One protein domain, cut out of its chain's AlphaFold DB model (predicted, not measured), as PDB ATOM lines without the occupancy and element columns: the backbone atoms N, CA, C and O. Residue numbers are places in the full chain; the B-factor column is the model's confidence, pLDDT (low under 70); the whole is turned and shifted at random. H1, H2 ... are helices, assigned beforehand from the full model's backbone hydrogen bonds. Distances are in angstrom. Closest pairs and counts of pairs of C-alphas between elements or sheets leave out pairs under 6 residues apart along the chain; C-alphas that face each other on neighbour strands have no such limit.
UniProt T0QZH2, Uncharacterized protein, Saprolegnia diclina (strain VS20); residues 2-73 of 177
ATOM      1  N   THR A   2     129.760 165.635 196.584       52.47
ATOM      2  CA  THR A   2     128.452 165.362 195.944       52.47
ATOM      3  C   THR A   2     128.516 164.495 194.677       52.47
ATOM      4  O   THR A   2     127.672 163.628 194.475       52.47
ATOM      5  N   THR A   3     129.570 164.629 193.872       58.78
ATOM      6  CA  THR A   3     129.730 163.923 192.586       58.78
ATOM      7  C   THR A   3     129.958 162.410 192.696       58.78
ATOM      8  O   THR A   3     129.660 161.673 191.757       58.78
ATOM      9  N   ALA A   4     130.475 161.913 193.823       55.00
ATOM     10  CA  ALA A   4     130.657 160.473 194.037       55.00
ATOM     11  C   ALA A   4     129.332 159.773 194.382       55.00
ATOM     12  O   ALA A   4     129.091 158.642 193.959       55.00
ATOM     13  N   ILE A   5     128.451 160.476 195.100       57.69
ATOM     14  CA  ILE A   5     127.137 159.977 195.513       57.69
ATOM     15  C   ILE A   5     126.212 159.857 194.295       57.69
ATOM     16  O   ILE A   5     125.544 158.836 194.127       57.69
ATOM     17  N   GLU A   6     126.231 160.836 193.385       57.69
ATOM     18  CA  GLU A   6     125.457 160.780 192.135       57.69
ATOM     19  C   GLU A   6     125.885 159.616 191.233       57.69
ATOM     20  O   GLU A   6     125.031 158.891 190.718       57.69
ATOM     21  N   LYS A   7     127.197 159.370 191.103       58.62
ATOM     22  CA  LYS A   7     127.729 158.255 190.302       58.62
ATOM     23  C   LYS A   7     127.317 156.888 190.854       58.62
ATOM     24  O   LYS A   7     126.886 156.029 190.087       58.62
ATOM     25  N   LEU A   8     127.371 156.697 192.175       56.75
ATOM     26  CA  LEU A   8     126.902 155.467 192.830       56.75
ATOM     27  C   LEU A   8     125.383 155.274 192.686       56.75
ATOM     28  O   LEU A   8     124.910 154.155 192.471       56.75
ATOM     29  N   THR A   9     124.617 156.364 192.738       57.75
ATOM     30  CA  THR A   9     123.151 156.334 192.600       57.75
ATOM     31  C   THR A   9     122.728 155.990 191.167       57.75
ATOM     32  O   THR A   9     121.832 155.167 190.953       57.75
ATOM     33  N   GLN A  10     123.413 156.543 190.163       60.53
ATOM     34  CA  GLN A  10     123.192 156.192 188.755       60.53
ATOM     35  C   GLN A  10     123.593 154.744 188.451       60.53
ATOM     36  O   GLN A  10     122.860 154.033 187.765       60.53
ATOM     37  N   GLN A  11     124.702 154.263 189.016       56.84
ATOM     38  CA  GLN A  11     125.139 152.881 188.819       56.84
ATOM     39  C   GLN A  11     124.162 151.872 189.449       56.84
ATOM     40  O   GLN A  11     123.846 150.852 188.828       56.84
ATOM     41  N   SER A  12     123.626 152.180 190.636       58.16
ATOM     42  CA  SER A  12     122.610 151.371 191.328       58.16
ATOM     43  C   SER A  12     121.287 151.301 190.560       58.16
ATOM     44  O   SER A  12     120.672 150.240 190.463       58.16
ATOM     45  N   THR A  13     120.833 152.423 190.000       60.72
ATOM     46  CA  THR A  13     119.560 152.475 189.262       60.72
ATOM     47  C   THR A  13     119.654 151.798 187.894       60.72
ATOM     48  O   THR A  13     118.703 151.131 187.478       60.72
ATOM     49  N   ALA A  14     120.805 151.886 187.219       59.59
ATOM     50  CA  ALA A  14     121.053 151.186 185.960       59.59
ATOM     51  C   ALA A  14     121.087 149.657 186.139       59.59
ATOM     52  O   ALA A  14     120.398 148.944 185.412       59.59
ATOM     53  N   THR A  15     121.793 149.152 187.158       60.03
ATOM     54  CA  THR A  15     121.822 147.704 187.452       60.03
ATOM     55  C   THR A  15     120.470 147.170 187.918       60.03
ATOM     56  O   THR A  15     120.103 146.050 187.570       60.03
ATOM     57  N   GLN A  16     119.685 147.955 188.662       57.56
ATOM     58  CA  GLN A  16     118.334 147.545 189.056       57.56
ATOM     59  C   GLN A  16     117.381 147.419 187.866       57.56
ATOM     60  O   GLN A  16     116.607 146.462 187.830       57.56
ATOM     61  N   ARG A  17     117.438 148.334 186.887       60.19
ATOM     62  CA  ARG A  17     116.608 148.224 185.676       60.19
ATOM     63  C   ARG A  17     116.966 147.005 184.845       60.19
ATOM     64  O   ARG A  17     116.063 146.349 184.350       60.19
ATOM     65  N   ASP A  18     118.247 146.681 184.722       61.16
ATOM     66  CA  ASP A  18     118.684 145.552 183.899       61.16
ATOM     67  C   ASP A  18     118.263 144.204 184.507       61.16
ATOM     68  O   ASP A  18     117.735 143.321 183.824       61.16
ATOM     69  N   VAL A  19     118.357 144.102 185.839       61.19
ATOM     70  CA  VAL A  19     117.843 142.956 186.602       61.19
ATOM     71  C   VAL A  19     116.321 142.863 186.517       61.19
ATOM     72  O   VAL A  19     115.819 141.750 186.436       61.19
ATOM     73  N   LEU A  20     115.586 143.985 186.509       59.25
ATOM     74  CA  LEU A  20     114.127 143.988 186.327       59.25
ATOM     75  C   LEU A  20     113.707 143.650 184.887       59.25
ATOM     76  O   LEU A  20     112.696 142.980 184.689       59.25
ATOM     77  N   ASN A  21     114.467 144.090 183.884       58.03
ATOM     78  CA  ASN A  21     114.162 143.857 182.472       58.03
ATOM     79  C   ASN A  21     114.386 142.394 182.060       58.03
ATOM     80  O   ASN A  21     113.679 141.895 181.189       58.03
ATOM     81  N   HIS A  22     115.275 141.669 182.748       57.16
ATOM     82  CA  HIS A  22     115.395 140.209 182.621       57.16
ATOM     83  C   HIS A  22     114.204 139.427 183.217       57.16
ATOM     84  O   HIS A  22     114.175 138.201 183.132       57.16
ATOM     85  N   VAL A  23     113.215 140.107 183.813       57.06
ATOM     86  CA  VAL A  23     112.026 139.488 184.437       57.06
ATOM     87  C   VAL A  23     110.788 139.527 183.521       57.06
ATOM     88  O   VAL A  23     109.718 139.059 183.906       57.06
ATOM     89  N   GLN A  24     110.886 140.032 182.285       57.97
ATOM     90  CA  GLN A  24     109.772 139.951 181.327       57.97
ATOM     91  C   GLN A  24     109.653 138.566 180.653       57.97
ATOM     92  O   GLN A  24     110.639 137.859 180.480       57.97
ATOM     93  N   PRO A  25     108.425 138.133 180.313       55.25
ATOM     94  CA  PRO A  25     107.655 137.236 181.168       55.25
ATOM     95  C   PRO A  25     107.802 135.766 180.758       55.25
ATOM     96  O   PRO A  25     107.778 135.439 179.571       55.25
ATOM     97  N   LEU A  26     107.832 134.875 181.757       50.91
ATOM     98  CA  LEU A  26     107.556 133.439 181.628       50.91
ATOM     99  C   LEU A  26     106.139 133.250 181.058       50.91
ATOM    100  O   LEU A  26     105.157 133.052 181.776       50.91
ATOM    101  N   ARG A  27     106.020 133.388 179.736       48.97
ATOM    102  CA  ARG A  27     104.821 133.060 178.977       48.97
ATOM    103  C   ARG A  27     104.560 131.566 179.142       48.97
ATOM    104  O   ARG A  27     105.385 130.741 178.769       48.97
ATOM    105  N   ASN A  28     103.345 131.271 179.594       51.91
ATOM    106  CA  ASN A  28     102.639 130.008 179.404       51.91
ATOM    107  C   ASN A  28     103.112 128.841 180.277       51.91
ATOM    108  O   ASN A  28     103.744 127.924 179.775       51.91
ATOM    109  N   CYS A  29     102.707 128.816 181.547       49.06
ATOM    110  CA  CYS A  29     102.328 127.590 182.264       49.06
ATOM    111  C   CYS A  29     101.591 128.000 183.545       49.06
ATOM    112  O   CYS A  29     102.010 128.924 184.237       49.06
ATOM    113  N   ALA A  30     100.500 127.318 183.886       51.81
ATOM    114  CA  ALA A  30      99.619 127.625 185.019       51.81
ATOM    115  C   ALA A  30     100.259 127.471 186.432       51.81
ATOM    116  O   ALA A  30      99.544 127.345 187.419       51.81
ATOM    117  N   GLY A  31     101.594 127.505 186.542       57.25
ATOM    118  CA  GLY A  31     102.380 127.522 187.786       57.25
ATOM    119  C   GLY A  31     103.253 128.775 187.992       57.25
ATOM    120  O   GLY A  31     103.857 128.923 189.053       57.25
ATOM    121  N   GLY A  32     103.298 129.709 187.030       59.25
ATOM    122  CA  GLY A  32     104.260 130.826 187.029       59.25
ATOM    123  C   GLY A  32     104.059 131.901 188.109       59.25
ATOM    124  O   GLY A  32     105.005 132.606 188.454       59.25
ATOM    125  N   LEU A  33     102.862 132.026 188.701       71.50
ATOM    126  CA  LEU A  33     102.618 133.027 189.751       71.50
ATOM    127  C   LEU A  33     103.420 132.717 191.025       71.50
ATOM    128  O   LEU A  33     103.952 133.621 191.663       71.50
ATOM    129  N   ASN A  34     103.541 131.435 191.379       78.25
ATOM    130  CA  ASN A  34     104.305 131.017 192.553       78.25
ATOM    131  C   ASN A  34     105.805 131.271 192.353       78.25
ATOM    132  O   ASN A  34     106.477 131.762 193.255       78.25
ATOM    133  N   GLU A  35     106.319 131.020 191.148       78.31
ATOM    134  CA  GLU A  35     107.709 131.320 190.782       78.31
ATOM    135  C   GLU A  35     107.984 132.826 190.822       78.31
ATOM    136  O   GLU A  35     109.012 133.252 191.350       78.31
ATOM    137  N   TYR A  36     107.031 133.644 190.365       79.25
ATOM    138  CA  TYR A  36     107.126 135.099 190.448       79.25
ATOM    139  C   TYR A  36     107.144 135.591 191.900       79.25
ATOM    140  O   TYR A  36     108.006 136.382 192.276       79.25
ATOM    141  N   VAL A  37     106.249 135.077 192.751       83.94
ATOM    142  CA  VAL A  37     106.212 135.413 194.185       83.94
ATOM    143  C   VAL A  37     107.495 134.966 194.891       83.94
ATOM    144  O   VAL A  37     108.033 135.710 195.715       83.94
ATOM    145  N   GLN A  38     108.029 133.788 194.566       84.25
ATOM    146  CA  GLN A  38     109.302 133.311 195.115       84.25
ATOM    147  C   GLN A  38     110.484 134.170 194.662       84.25
ATOM    148  O   GLN A  38     111.341 134.513 195.482       84.25
ATOM    149  N   LEU A  39     110.517 134.567 193.389       85.25
ATOM    150  CA  LEU A  39     111.531 135.472 192.865       85.25
ATOM    151  C   LEU A  39     111.458 136.834 193.562       85.25
ATOM    152  O   LEU A  39     112.485 137.345 194.012       85.25
ATOM    153  N   LEU A  40     110.250 137.376 193.743       87.19
ATOM    154  CA  LEU A  40     110.031 138.637 194.450       87.19
ATOM    155  C   LEU A  40     110.520 138.551 195.901       87.19
ATOM    156  O   LEU A  40     111.269 139.415 196.353       87.19
ATOM    157  N   ARG A  41     110.180 137.471 196.619       87.44
ATOM    158  CA  ARG A  41     110.667 137.222 197.989       87.44
ATOM    159  C   ARG A  41     112.188 137.137 198.044       87.44
ATOM    160  O   ARG A  41     112.796 137.698 198.952       87.44
ATOM    161  N   LYS A  42     112.818 136.483 197.067       90.12
ATOM    162  CA  LYS A  42     114.280 136.361 196.980       90.12
ATOM    163  C   LYS A  42     114.953 137.713 196.740       90.12
ATOM    164  O   LYS A  42     115.989 137.992 197.345       90.12
ATOM    165  N   ILE A  43     114.377 138.552 195.880       91.94
ATOM    166  CA  ILE A  43     114.863 139.916 195.633       91.94
ATOM    167  C   ILE A  43     114.714 140.754 196.904       91.94
ATOM    168  O   ILE A  43     115.699 141.334 197.360       91.94
ATOM    169  N   MET A  44     113.531 140.745 197.520       89.19
ATOM    170  CA  MET A  44     113.266 141.476 198.760       89.19
ATOM    171  C   MET A  44     114.224 141.055 199.876       89.19
ATOM    172  O   MET A  44     114.854 141.916 200.475       89.19
ATOM    173  N   ALA A  45     114.446 139.756 200.085       89.94
ATOM    174  CA  ALA A  45     115.387 139.263 201.092       89.94
ATOM    175  C   ALA A  45     116.826 139.759 200.859       89.94
ATOM    176  O   ALA A  45     117.516 140.150 201.801       89.94
ATOM    177  N   ARG A  46     117.288 139.797 199.602       90.62
ATOM    178  CA  ARG A  46     118.615 140.340 199.260       90.62
ATOM    179  C   ARG A  46     118.711 141.834 199.555       90.62
ATOM    180  O   ARG A  46     119.738 142.285 200.058       90.62
ATOM    181  N   VAL A  47     117.659 142.586 199.240       91.38
ATOM    182  CA  VAL A  47     117.585 144.023 199.519       91.38
ATOM    183  C   VAL A  47     117.570 144.269 201.029       91.38
ATOM    184  O   VAL A  47     118.399 145.033 201.514       91.38
ATOM    185  N   THR A  48     116.726 143.559 201.781       91.69
ATOM    186  CA  THR A  48     116.663 143.644 203.247       91.69
ATOM    187  C   THR A  48     118.015 143.343 203.879       91.69
ATOM    188  O   THR A  48     118.479 144.125 204.700       91.69
ATOM    189  N   ASN A  49     118.709 142.282 203.454       91.44
ATOM    190  CA  ASN A  49     120.036 141.965 203.984       91.44
ATOM    191  C   ASN A  49     121.040 143.097 203.729       91.44
ATOM    192  O   ASN A  49     121.751 143.492 204.650       91.44
ATOM    193  N   LYS A  50     121.076 143.662 202.514       90.50
ATOM    194  CA  LYS A  50     121.954 144.804 202.201       90.50
ATOM    195  C   LYS A  50     121.646 146.025 203.070       90.50
ATOM    196  O   LYS A  50     122.578 146.639 203.582       90.50
ATOM    197  N   ILE A  51     120.366 146.342 203.269       91.44
ATOM    198  CA  ILE A  51     119.934 147.442 204.141       91.44
ATOM    199  C   ILE A  51     120.380 147.181 205.585       91.44
ATOM    200  O   ILE A  51     120.972 148.057 206.207       91.44
ATOM    201  N   THR A  52     120.181 145.966 206.100       92.19
ATOM    202  CA  THR A  52     120.610 145.584 207.452       92.19
ATOM    203  C   THR A  52     122.120 145.735 207.637       92.19
ATOM    204  O   THR A  52     122.558 146.300 208.639       92.19
ATOM    205  N   TYR A  53     122.931 145.289 206.672       90.25
ATOM    206  CA  TYR A  53     124.385 145.470 206.727       90.25
ATOM    207  C   TYR A  53     124.788 146.944 206.696       90.25
ATOM    208  O   TYR A  53     125.668 147.344 207.456       90.25
ATOM    209  N   PHE A  54     124.126 147.753 205.869       90.94
ATOM    210  CA  PHE A  54     124.383 149.186 205.793       90.94
ATOM    211  C   PHE A  54     124.054 149.896 207.115       90.94
ATOM    212  O   PHE A  54     124.906 150.596 207.657       90.94
ATOM    213  N   ILE A  55     122.878 149.637 207.699       91.06
ATOM    214  CA  ILE A  55     122.480 150.178 209.012       91.06
ATOM    215  C   ILE A  55     123.476 149.752 210.098       91.06
ATOM    216  O   ILE A  55     123.865 150.563 210.940       91.06
ATOM    217  N   ARG A  56     123.929 148.491 210.077       88.50
ATOM    218  CA  ARG A  56     124.923 147.996 211.039       88.50
ATOM    219  C   ARG A  56     126.269 148.705 210.885       88.50
ATOM    220  O   ARG A  56     126.894 149.023 211.895       88.50
ATOM    221  N   GLY A  57     126.690 148.966 209.648       89.12
ATOM    222  CA  GLY A  57     127.886 149.748 209.339       89.12
ATOM    223  C   GLY A  57     127.790 151.172 209.883       89.12
ATOM    224  O   GLY A  57     128.672 151.592 210.628       89.12
ATOM    225  N   LEU A  58     126.676 151.862 209.613       87.56
ATOM    226  CA  LEU A  58     126.427 153.212 210.129       87.56
ATOM    227  C   LEU A  58     126.449 153.252 211.660       87.56
ATOM    228  O   LEU A  58     127.145 154.077 212.237       87.56
ATOM    229  N   LYS A  59     125.774 152.310 212.331       85.38
ATOM    230  CA  LYS A  59     125.773 152.238 213.800       85.38
ATOM    231  C   LYS A  59     127.181 152.043 214.374       85.38
ATOM    232  O   LYS A  59     127.501 152.620 215.409       85.38
ATOM    233  N   SER A  60     128.016 151.238 213.715       82.81
ATOM    234  CA  SER A  60     129.414 151.048 214.118       82.81
ATOM    235  C   SER A  60     130.236 152.322 213.933       82.81
ATOM    236  O   SER A  60     131.055 152.642 214.789       82.81
ATOM    237  N   GLN A  61     130.012 153.050 212.839       81.00
ATOM    238  CA  GLN A  61     130.708 154.298 212.549       81.00
ATOM    239  C   GLN A  61     130.336 155.394 213.551       81.00
ATOM    240  O   GLN A  61     131.226 155.996 214.141       81.00
ATOM    241  N   THR A  62     129.040 155.573 213.828       76.81
ATOM    242  CA  THR A  62     128.558 156.543 214.821       76.81
ATOM    243  C   THR A  62     129.072 156.229 216.224       76.81
ATOM    244  O   THR A  62     129.390 157.146 216.971       76.81
ATOM    245  N   LYS A  63     129.195 154.945 216.591       80.00
ATOM    246  CA  LYS A  63     129.774 154.562 217.884       80.00
ATOM    247  C   LYS A  63     131.253 154.949 217.984       80.00
ATOM    248  O   LYS A  63     131.641 155.546 218.975       80.00
ATOM    249  N   MET A  64     132.054 154.646 216.960       78.31
ATOM    250  CA  MET A  64     133.475 155.020 216.955       78.31
ATOM    251  C   MET A  64     133.674 156.539 216.991       78.31
ATOM    252  O   MET A  64     134.587 157.018 217.653       78.31
ATOM    253  N   GLU A  65     132.821 157.292 216.297       76.12
ATOM    254  CA  GLU A  65     132.860 158.756 216.308       76.12
ATOM    255  C   GLU A  65     132.482 159.323 217.685       76.12
ATOM    256  O   GLU A  65     133.145 160.236 218.170       76.12
ATOM    257  N   LEU A  66     131.487 158.735 218.358       74.75
ATOM    258  CA  LEU A  66     131.102 159.117 219.718       74.75
ATOM    259  C   LEU A  66     132.208 158.810 220.742       74.75
ATOM    260  O   LEU A  66     132.550 159.678 221.541       74.75
ATOM    261  N   ASP A  67     132.807 157.616 220.675       72.19
ATOM    262  CA  ASP A  67     133.908 157.212 221.562       72.19
ATOM    263  C   ASP A  67     135.138 158.131 221.369       72.19
ATOM    264  O   ASP A  67     135.793 158.520 222.337       72.19
ATOM    265  N   ALA A  68     135.419 158.562 220.131       75.38
ATOM    266  CA  ALA A  68     136.490 159.516 219.837       75.38
ATOM    267  C   ALA A  68     136.213 160.932 220.384       75.38
ATOM    268  O   ALA A  68     137.148 161.653 220.737       75.38
ATOM    269  N   MET A  69     134.943 161.342 220.469       69.50
ATOM    270  CA  MET A  69     134.561 162.639 221.037       69.50
ATOM    271  C   MET A  69     134.628 162.662 222.569       69.50
ATOM    272  O   MET A  69     134.966 163.702 223.138       69.50
ATOM    273  N   ASP A  70     134.370 161.539 223.243       65.06
ATOM    274  CA  ASP A  70     134.493 161.442 224.705       65.06
ATOM    275  C   ASP A  70     135.960 161.463 225.178       65.06
ATOM    276  O   ASP A  70     136.257 162.024 226.240       65.06
ATOM    277  N   GLU A  71     136.906 160.960 224.375       58.97
ATOM    278  CA  GLU A  71     138.346 161.069 224.670       58.97
ATOM    279  C   GLU A  71     138.924 162.477 224.437       58.97
ATOM    280  O   GLU A  71     139.967 162.821 224.998       58.97
ATOM    281  N   ALA A  72     138.238 163.334 223.674       59.47
ATOM    282  CA  ALA A  72     138.655 164.719 223.442       59.47
ATOM    283  C   ALA A  72     138.314 165.670 224.609       59.47
ATOM    284  O   ALA A  72     138.650 166.858 224.566       59.47
ATOM    285  N   LYS A  73     137.664 165.184 225.676       54.22
ATOM    286  CA  LYS A  73     137.417 165.986 226.879       54.22
ATOM    287  C   LYS A  73     138.728 166.106 227.668       54.22
ATOM    288  O   LYS A  73     139.238 165.087 228.138       54.22
TER     289      LYS A  73
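AT A GLANCE: This is residues 2 to 73 of the 177 residues of an uncharacterized protein of Saprolegnia diclina (strain VS20) (UniProt T0QZH2). Two helices make a long, flat, open V, with the loop of residues 22 to 31 at its closed end. H1 runs in toward this loop, and the longer H2 folds back from it, with no contact between the two arms. The printed part has 72 residues, with two named helices, H1 then H2, and no named strand; its class is all helix. It is extended, with a radius of gyration of the C-alphas of 19.7 A, and spans 69 by 28 by 7 A.

IN THESE COORDINATES: H1, residues 2 to 21, begins at C-alpha 2 (128.452, 165.362, 195.944) and measures 29.1 A from first to last C-alpha. H2, residues 32 to 71, measures 59.1 A and ends at C-alpha 71 (138.346, 161.069, 224.670).

HOW THE PARTS SIT: H1 and H2 are apart, with no C-alpha of the one within 8 A of the other. Residues 2 to 18 of H1 stand free. Residues 44 to 73, of which 44 to 71 belong to H2, stand free too. In H1 and H2 every O i to N i+4 pair is within hydrogen-bond range.

THE WHOLE: The two C-alphas farthest apart, those of Asn 28 and Lys 73, are 69.0 A apart. The printed part has no cut, and the link from H1 to H2, 10 residues, is short. Mean pLDDT of the printed part is 71.2; residues 2 to 32 and 69 to 73 are under 70.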